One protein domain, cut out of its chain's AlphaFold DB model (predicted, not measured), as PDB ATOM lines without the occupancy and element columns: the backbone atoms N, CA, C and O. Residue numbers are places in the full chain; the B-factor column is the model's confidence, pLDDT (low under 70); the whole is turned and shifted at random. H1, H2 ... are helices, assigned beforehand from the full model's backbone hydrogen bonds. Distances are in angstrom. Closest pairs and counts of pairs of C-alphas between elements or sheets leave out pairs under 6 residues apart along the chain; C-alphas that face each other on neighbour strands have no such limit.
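AT A GLANCE: This is residues 60 to 120 of the 241 residues of the protein "CMP/dCMP-type deaminase domain-containing protein" of Dyella japonica DSM 16301 (UniProt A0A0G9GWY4). Three shorter helices are gathered about one longer helix, H3: H1 packs on it, H5 packs on its residues 85 to 90 at a steep angle, and H2 makes a corner with its beginning. H4 lies past H3's last residue, at one end of the longest axis, and residues 105 to 111 lead back from it to H5. The printed part has 61 residues, with five named helices, H1 to H5 in order, and no named strand; the class is all helix. It is compact, with a radius of gyration of the C-alphas of 11.1 A, and spans 31 by 24 by 18 A.

IN THESE COORDINATES: Start at Leu 60 and go on to C-alpha 64 at (-16.645, -33.096, -3.217), where H1 begins, residues 64 to 68. H2 follows at residues 78 to 82. Find C-alpha 84 at (-4.146, -39.493, -0.656); from there H3 runs 16.3 A to residue 95. H4, residues 98 to 104, is 10.3 A long. H5, residues 112 to 120, runs 12.4 A and ends at C-alpha 120, (2.374, -28.349, -2.685).

HOW THE PARTS SIT: Begin at the hub, H3. H1 touches it, the closest C-alphas being those of Val 64 and Phe 94, 7.1 A apart. H2 and H3 only just touch, with 3 pairs of C-alphas within 8 A, and only at the corner; Glu 80 and Leu 86 have the closest C-alphas, 6.9 A. H5 touches residues 85 to 90 of H3, opposite ways at a steep tilt of 66 degrees, with the C-alphas of Leu 86 and Ile 119 closest at 6.7 A. H4 and H3 meet only through their link. In H1, H2, H3, H4 and H5 every O i to N i+4 pair is within hydrogen-bond range.

THE WHOLE: Look at Ala 103 and Asn 120 for the C-alphas farthest apart, 32.2 A. The printed part has no cut and no long link. Its mean pLDDT is 89.1, and no printed residue is under 70.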
ATOM      1  N   LEU A  60     -18.397 -26.178 -11.627       93.12
ATOM      2  CA  LEU A  60     -19.585 -25.764 -10.868       93.12
ATOM      3  C   LEU A  60     -20.601 -26.889 -10.621       93.12
ATOM      4  O   LEU A  60     -21.402 -26.788  -9.699       93.12
ATOM      5  N   LEU A  61     -20.577 -27.953 -11.431       92.19
ATOM      6  CA  LEU A  61     -21.497 -29.093 -11.317       92.19
ATOM      7  C   LEU A  61     -20.931 -30.224 -10.450       92.19
ATOM      8  O   LEU A  61     -21.598 -31.234 -10.238       92.19
ATOM      9  N   ARG A  62     -19.690 -30.087  -9.974       92.44
ATOM     10  CA  ARG A  62     -19.007 -31.119  -9.191       92.44
ATOM     11  C   ARG A  62     -19.314 -30.969  -7.713       92.44
ATOM     12  O   ARG A  62     -19.443 -29.864  -7.199       92.44
ATOM     13  N   ASP A  63     -19.323 -32.101  -7.023       91.56
ATOM     14  CA  ASP A  63     -19.533 -32.155  -5.583       91.56
ATOM     15  C   ASP A  63     -18.450 -33.000  -4.908       91.56
ATOM     16  O   ASP A  63     -18.308 -34.188  -5.206       91.56
ATOM     17  N   VAL A  64     -17.700 -32.403  -3.977       91.44
ATOM     18  CA  VAL A  64     -16.645 -33.096  -3.217       91.44
ATOM     19  C   VAL A  64     -17.160 -34.371  -2.545       91.44
ATOM     20  O   VAL A  64     -16.461 -35.378  -2.545       91.44
ATOM     21  N   SER A  65     -18.387 -34.407  -2.032       89.75
ATOM     22  CA  SER A  65     -18.910 -35.617  -1.378       89.75
ATOM     23  C   SER A  65     -19.014 -36.828  -2.318       89.75
ATOM     24  O   SER A  65     -18.800 -37.963  -1.883       89.75
ATOM     25  N   ASN A  66     -19.251 -36.607  -3.617       91.06
ATOM     26  CA  ASN A  66     -19.262 -37.671  -4.627       91.06
ATOM     27  C   ASN A  66     -17.847 -38.201  -4.907       91.06
ATOM     28  O   ASN A  66     -17.664 -39.390  -5.169       91.06
ATOM     29  N   LEU A  67     -16.832 -37.336  -4.800       91.50
ATOM     30  CA  LEU A  67     -15.428 -37.744  -4.859       91.50
ATOM     31  C   LEU A  67     -15.027 -38.576  -3.638       91.50
ATOM     32  O   LEU A  67     -14.334 -39.588  -3.770       91.50
ATOM     33  N   LEU A  68     -15.443 -38.142  -2.446       89.00
ATOM     34  CA  LEU A  68     -15.061 -38.784  -1.190       89.00
ATOM     35  C   LEU A  68     -15.711 -40.158  -1.036       89.00
ATOM     36  O   LEU A  68     -15.015 -41.110  -0.693       89.00
ATOM     37  N   SER A  69     -16.991 -40.282  -1.397       87.81
ATOM     38  CA  SER A  69     -17.713 -41.563  -1.441       87.81
ATOM     39  C   SER A  69     -17.237 -42.513  -2.547       87.81
ATOM     40  O   SER A  69     -17.542 -43.701  -2.502       87.81
ATOM     41  N   GLY A  70     -16.477 -42.013  -3.530       80.31
ATOM     42  CA  GLY A  70     -15.882 -42.816  -4.601       80.31
ATOM     43  C   GLY A  70     -16.844 -43.214  -5.726       80.31
ATOM     44  O   GLY A  70     -16.468 -44.019  -6.576       80.31
ATOM     45  N   GLY A  71     -18.061 -42.662  -5.754       76.94
ATOM     46  CA  GLY A  71     -19.108 -43.069  -6.698       76.94
ATOM     47  C   GLY A  71     -19.013 -42.447  -8.094       76.94
ATOM     48  O   GLY A  71     -19.537 -43.014  -9.049       76.94
ATOM     49  N   ASP A  72     -18.346 -41.300  -8.242       85.19
ATOM     50  CA  ASP A  72     -18.357 -40.541  -9.498       85.19
ATOM     51  C   ASP A  72     -17.015 -40.635 -10.239       85.19
ATOM     52  O   ASP A  72     -16.058 -39.899  -9.989       85.19
ATOM     53  N   THR A  73     -16.930 -41.580 -11.175       88.19
ATOM     54  CA  THR A  73     -15.737 -41.780 -12.009       88.19
ATOM     55  C   THR A  73     -15.695 -40.873 -13.234       88.19
ATOM     56  O   THR A  73     -14.675 -40.840 -13.920       88.19
ATOM     57  N   VAL A  74     -16.793 -40.176 -13.543       90.88
ATOM     58  CA  VAL A  74     -16.934 -39.353 -14.752       90.88
ATOM     59  C   VAL A  74     -16.542 -37.907 -14.460       90.88
ATOM     60  O   VAL A  74     -15.828 -37.284 -15.245       90.88
ATOM     61  N   ALA A  75     -16.963 -37.361 -13.317       92.19
ATOM     62  CA  ALA A  75     -16.695 -35.972 -12.967       92.19
ATOM     63  C   ALA A  75     -15.281 -35.732 -12.415       92.19
ATOM     64  O   ALA A  75     -14.772 -34.603 -12.480       92.19
ATOM     65  N   PHE A  76     -14.636 -36.772 -11.879       94.44
ATOM     66  CA  PHE A  76     -13.349 -36.680 -11.190       94.44
ATOM     67  C   PHE A  76     -12.250 -37.443 -11.928       94.44
ATOM     68  O   PHE A  76     -12.408 -38.602 -12.315       94.44
ATOM     69  N   SER A  77     -11.105 -36.783 -12.105       94.06
ATOM     70  CA  SER A  77      -9.935 -37.385 -12.740       94.06
ATOM     71  C   SER A  77      -9.394 -38.563 -11.925       94.06
ATOM     72  O   SER A  77      -9.701 -38.731 -10.745       94.06
ATOM     73  N   TYR A  78      -8.565 -39.397 -12.556       94.06
ATOM     74  CA  TYR A  78      -7.866 -40.474 -11.851       94.06
ATOM     75  C   TYR A  78      -7.050 -39.932 -10.669       94.06
ATOM     76  O   TYR A  78      -7.213 -40.418  -9.556       94.06
ATOM     77  N   TYR A  79      -6.275 -38.865 -10.892       94.25
ATOM     78  CA  TYR A  79      -5.453 -38.231  -9.860       94.25
ATOM     79  C   TYR A  79      -6.281 -37.791  -8.645       94.25
ATOM     80  O   TYR A  79      -5.948 -38.137  -7.516       94.25
ATOM     81  N   GLU A  80      -7.409 -37.110  -8.877       94.25
ATOM     82  CA  GLU A  80      -8.294 -36.658  -7.794       94.25
ATOM     83  C   GLU A  80      -8.856 -37.820  -6.967       94.25
ATOM     84  O   GLU A  80      -9.072 -37.688  -5.763       94.25
ATOM     85  N   ARG A  81      -9.082 -38.974  -7.604       93.88
ATOM     86  CA  ARG A  81      -9.631 -40.166  -6.950       93.88
ATOM     87  C   ARG A  81      -8.584 -40.970  -6.185       93.88
ATOM     88  O   ARG A  81      -8.964 -41.635  -5.227       93.88
ATOM     89  N   THR A  82      -7.317 -40.933  -6.588       93.44
ATOM     90  CA  THR A  82      -6.284 -41.828  -6.042       93.44
ATOM     91  C   THR A  82      -5.253 -41.146  -5.156       93.44
ATOM     92  O   THR A  82      -4.623 -41.835  -4.359       93.44
ATOM     93  N   ASP A  83      -5.040 -39.834  -5.283       95.31
ATOM     94  CA  ASP A  83      -4.011 -39.145  -4.502       95.31
ATOM     95  C   ASP A  83      -4.448 -38.954  -3.033       95.31
ATOM     96  O   ASP A  83      -5.438 -38.266  -2.761       95.31
ATOM     97  N   PRO A  84      -3.732 -39.540  -2.055       93.81
ATOM     98  CA  PRO A  84      -4.146 -39.493  -0.656       93.81
ATOM     99  C   PRO A  84      -3.956 -38.109  -0.023       93.81
ATOM    100  O   PRO A  84      -4.701 -37.761   0.894       93.81
ATOM    101  N   LYS A  85      -2.982 -37.311  -0.487       95.19
ATOM    102  CA  LYS A  85      -2.720 -35.973   0.067       95.19
ATOM    103  C   LYS A  85      -3.846 -35.022  -0.308       95.19
ATOM    104  O   LYS A  85      -4.412 -34.370   0.569       95.19
ATOM    105  N   LEU A  86      -4.210 -35.001  -1.590       93.88
ATOM    106  CA  LEU A  86      -5.307 -34.194  -2.102       93.88
ATOM    107  C   LEU A  86      -6.628 -34.586  -1.440       93.88
ATOM    108  O   LEU A  86      -7.355 -33.718  -0.971       93.88
ATOM    109  N   ARG A  87      -6.933 -35.887  -1.353       93.31
ATOM    110  CA  ARG A  87      -8.175 -36.352  -0.720       93.31
ATOM    111  C   ARG A  87      -8.273 -35.919   0.735       93.31
ATOM    112  O   ARG A  87      -9.304 -35.389   1.124       93.31
ATOM    113  N   ARG A  88      -7.196 -36.063   1.512       93.62
ATOM    114  CA  ARG A  88      -7.175 -35.633   2.914       93.62
ATOM    115  C   ARG A  88      -7.361 -34.121   3.062       93.62
ATOM    116  O   ARG A  88      -8.066 -33.681   3.965       93.62
ATOM    117  N   ASN A  89      -6.749 -33.327   2.183       92.75
ATOM    118  CA  ASN A  89      -6.965 -31.880   2.145       92.75
ATOM    119  C   ASN A  89      -8.438 -31.543   1.843       92.75
ATOM    120  O   ASN A  89      -9.060 -30.805   2.601       92.75
ATOM    121  N   LEU A  90      -9.028 -32.169   0.820       92.56
ATOM    122  CA  LEU A  90     -10.432 -31.965   0.453       92.56
ATOM    123  C   LEU A  90     -11.417 -32.454   1.523       92.56
ATOM    124  O   LEU A  90     -12.462 -31.837   1.704       92.56
ATOM    125  N   GLU A  91     -11.110 -33.538   2.241       92.62
ATOM    126  CA  GLU A  91     -11.903 -34.026   3.380       92.62
ATOM    127  C   GLU A  91     -11.950 -32.993   4.507       92.62
ATOM    128  O   GLU A  91     -13.032 -32.690   5.017       92.62
ATOM    129  N   ASN A  92     -10.800 -32.406   4.854       89.81
ATOM    130  CA  ASN A  92     -10.715 -31.357   5.868       89.81
ATOM    131  C   ASN A  92     -11.489 -30.099   5.442       89.81
ATOM    132  O   ASN A  92     -12.288 -29.570   6.218       89.81
ATOM    133  N   ASP A  93     -11.310 -29.659   4.195       86.06
ATOM    134  CA  ASP A  93     -12.020 -28.505   3.635       86.06
ATOM    135  C   ASP A  93     -13.537 -28.736   3.577       86.06
ATOM    136  O   ASP A  93     -14.333 -27.831   3.852       86.06
ATOM    137  N   PHE A  94     -13.959 -29.956   3.232       86.81
ATOM    138  CA  PHE A  94     -15.366 -30.335   3.154       86.81
ATOM    139  C   PHE A  94     -16.020 -30.455   4.530       86.81
ATOM    140  O   PHE A  94     -17.182 -30.071   4.672       86.81
ATOM    141  N   ALA A  95     -15.302 -30.918   5.558       84.31
ATOM    142  CA  ALA A  95     -15.830 -31.000   6.920       84.31
ATOM    143  C   ALA A  95     -16.380 -29.642   7.390       84.31
ATOM    144  O   ALA A  95     -17.492 -29.583   7.919       84.31
ATOM    145  N   GLY A  96     -15.677 -28.546   7.076       77.56
ATOM    146  CA  GLY A  96     -16.111 -27.177   7.375       77.56
ATOM    147  C   GLY A  96     -17.302 -26.664   6.550       77.56
ATOM    148  O   GLY A  96     -17.910 -25.664   6.922       77.56
ATOM    149  N   ARG A  97     -17.663 -27.332   5.445       80.69
ATOM    150  CA  ARG A  97     -18.745 -26.931   4.518       80.69
ATOM    151  C   ARG A  97     -19.933 -27.896   4.504       80.69
ATOM    152  O   ARG A  97     -20.968 -27.591   3.915       80.69
ATOM    153  N   SER A  98     -19.800 -29.044   5.160       78.56
ATOM    154  CA  SER A  98     -20.798 -30.118   5.191       78.56
ATOM    155  C   SER A  98     -22.173 -29.647   5.688       78.56
ATOM    156  O   SER A  98     -23.198 -29.984   5.095       78.56
ATOM    157  N   SER A  99     -22.201 -28.789   6.709       77.88
ATOM    158  CA  SER A  99     -23.421 -28.162   7.234       77.88
ATOM    159  C   SER A  99     -24.119 -27.268   6.201       77.88
ATOM    160  O   SER A  99     -25.345 -27.282   6.100       77.88
ATOM    161  N   LEU A 100     -23.345 -26.545   5.386       74.50
ATOM    162  CA  LEU A 100     -23.852 -25.667   4.332       74.50
ATOM    163  C   LEU A 100     -24.557 -26.468   3.230       74.50
ATOM    164  O   LEU A 100     -25.611 -26.060   2.739       74.50
ATOM    165  N   LYS A 101     -24.006 -27.635   2.871       79.25
ATOM    166  CA  LYS A 101     -24.631 -28.551   1.910       79.25
ATOM    167  C   LYS A 101     -25.989 -29.036   2.405       79.25
ATOM    168  O   LYS A 101     -26.962 -28.969   1.661       79.25
ATOM    169  N   VAL A 102     -26.063 -29.499   3.654       80.31
ATOM    170  CA  VAL A 102     -27.316 -29.996   4.249       80.31
ATOM    171  C   VAL A 102     -28.377 -28.896   4.291       80.31
ATOM    172  O   VAL A 102     -29.538 -29.156   3.994       80.31
ATOM    173  N   ALA A 103     -27.977 -27.663   4.604       81.31
ATOM    174  CA  ALA A 103     -28.894 -26.530   4.687       81.31
ATOM    175  C   ALA A 103     -29.415 -26.046   3.320       81.31
ATOM    176  O   ALA A 103     -30.538 -25.557   3.242       81.31
ATOM    177  N   THR A 104     -28.612 -26.141   2.254       85.00
ATOM    178  CA  THR A 104     -28.926 -25.516   0.952       85.00
ATOM    179  C   THR A 104     -29.300 -26.502  -0.152       85.00
ATOM    180  O   THR A 104     -29.920 -26.103  -1.135       85.00
ATOM    181  N   GLY A 105     -28.896 -27.769  -0.040       83.75
ATOM    182  CA  GLY A 105     -29.003 -28.757  -1.118       83.75
ATOM    183  C   GLY A 105     -28.095 -28.476  -2.323       83.75
ATOM    184  O   GLY A 105     -28.162 -29.201  -3.314       83.75
ATOM    185  N   LEU A 106     -27.251 -27.441  -2.260       85.19
ATOM    186  CA  LEU A 106     -26.354 -27.062  -3.348       85.19
ATOM    187  C   LEU A 106     -25.112 -27.966  -3.384       85.19
ATOM    188  O   LEU A 106     -24.649 -28.421  -2.332       85.19
ATOM    189  N   PRO A 107     -24.535 -28.207  -4.578       86.56
ATOM    190  CA  PRO A 107     -23.272 -28.919  -4.683       86.56
ATOM    191  C   PRO A 107     -22.160 -28.149  -3.963       86.56
ATOM    192  O   PRO A 107     -22.169 -26.918  -3.898       86.56
ATOM    193  N   CYS A 108     -21.171 -28.879  -3.454       89.88
ATOM    194  CA  CYS A 108     -19.936 -28.303  -2.922       89.88
ATOM    195  C   CYS A 108     -18.798 -28.467  -3.936       89.88
ATOM    196  O   CYS A 108     -18.046 -29.442  -3.836       89.88
ATOM    197  N   PRO A 109     -18.658 -27.556  -4.917       92.12
ATOM    198  CA  PRO A 109     -17.550 -27.601  -5.853       92.12
ATOM    199  C   PRO A 109     -16.252 -27.121  -5.193       92.12
ATOM    200  O   PRO A 109     -16.251 -26.416  -4.181       92.12
ATOM    201  N   TYR A 110     -15.131 -27.468  -5.816       92.25
ATOM    202  CA  TYR A 110     -13.816 -26.936  -5.472       92.25
ATOM    203  C   TYR A 110     -13.009 -26.646  -6.735       92.25
ATOM    204  O   TYR A 110     -13.239 -27.217  -7.807       92.25
ATOM    205  N   CYS A 111     -12.050 -25.737  -6.597       92.56
ATOM    206  CA  CYS A 111     -11.104 -25.415  -7.644       92.56
ATOM    207  C   CYS A 111      -9.912 -26.358  -7.496       92.56
ATOM    208  O   CYS A 111      -9.205 -26.311  -6.493       92.56
ATOM    209  N   PHE A 112      -9.693 -27.227  -8.487       93.69
ATOM    210  CA  PHE A 112      -8.588 -28.188  -8.437       93.69
ATOM    211  C   PHE A 112      -7.229 -27.496  -8.297       93.69
ATOM    212  O   PHE A 112      -6.408 -27.951  -7.516       93.69
ATOM    213  N   LYS A 113      -7.024 -26.377  -9.004       92.38
ATOM    214  CA  LYS A 113      -5.806 -25.566  -8.909       92.38
ATOM    215  C   LYS A 113      -5.534 -25.136  -7.467       92.38
ATOM    216  O   LYS A 113      -4.440 -25.357  -6.976       92.38
ATOM    217  N   ASP A 114      -6.535 -24.568  -6.795       91.38
ATOM    218  CA  ASP A 114      -6.361 -24.049  -5.434       91.38
ATOM    219  C   ASP A 114      -6.078 -25.198  -4.448       91.38
ATOM    220  O   ASP A 114      -5.154 -25.107  -3.647       91.38
ATOM    221  N   ALA A 115      -6.796 -26.322  -4.575       92.12
ATOM    222  CA  ALA A 115      -6.554 -27.512  -3.754       92.12
ATOM    223  C   ALA A 115      -5.169 -28.138  -4.011       92.12
ATOM    224  O   ALA A 115      -4.502 -28.584  -3.082       92.12
ATOM    225  N   TYR A 116      -4.719 -28.165  -5.267       93.06
ATOM    226  CA  TYR A 116      -3.411 -28.698  -5.640       93.06
ATOM    227  C   TYR A 116      -2.262 -27.801  -5.162       93.06
ATOM    228  O   TYR A 116      -1.249 -28.298  -4.678       93.06
ATOM    229  N   ASN A 117      -2.417 -26.484  -5.272       91.88
ATOM    230  CA  ASN A 117      -1.426 -25.523  -4.801       91.88
ATOM    231  C   ASN A 117      -1.283 -25.586  -3.275       91.88
ATOM    232  O   ASN A 117      -0.161 -25.626  -2.777       91.88
ATOM    233  N   ALA A 118      -2.401 -25.717  -2.552       90.50
ATOM    234  CA  ALA A 118      -2.416 -25.826  -1.094       90.50
ATOM    235  C   ALA A 118      -1.665 -27.059  -0.557       90.50
ATOM    236  O   ALA A 118      -1.128 -27.014   0.543       90.50
ATOM    237  N   ILE A 119      -1.616 -28.168  -1.305       92.44
ATOM    238  CA  ILE A 119      -0.883 -29.377  -0.881       92.44
ATOM    239  C   ILE A 119       0.591 -29.392  -1.310       92.44
ATOM    240  O   ILE A 119       1.324 -30.296  -0.903       92.44
ATOM    241  N   ASN A 120       1.011 -28.449  -2.157       89.50
ATOM    242  CA  ASN A 120       2.374 -28.349  -2.685       89.50
ATOM    243  C   ASN A 120       3.079 -27.041  -2.284       89.50
ATOM    244  O   ASN A 120       4.172 -26.785  -2.780       89.50
TER     245      ASN A 120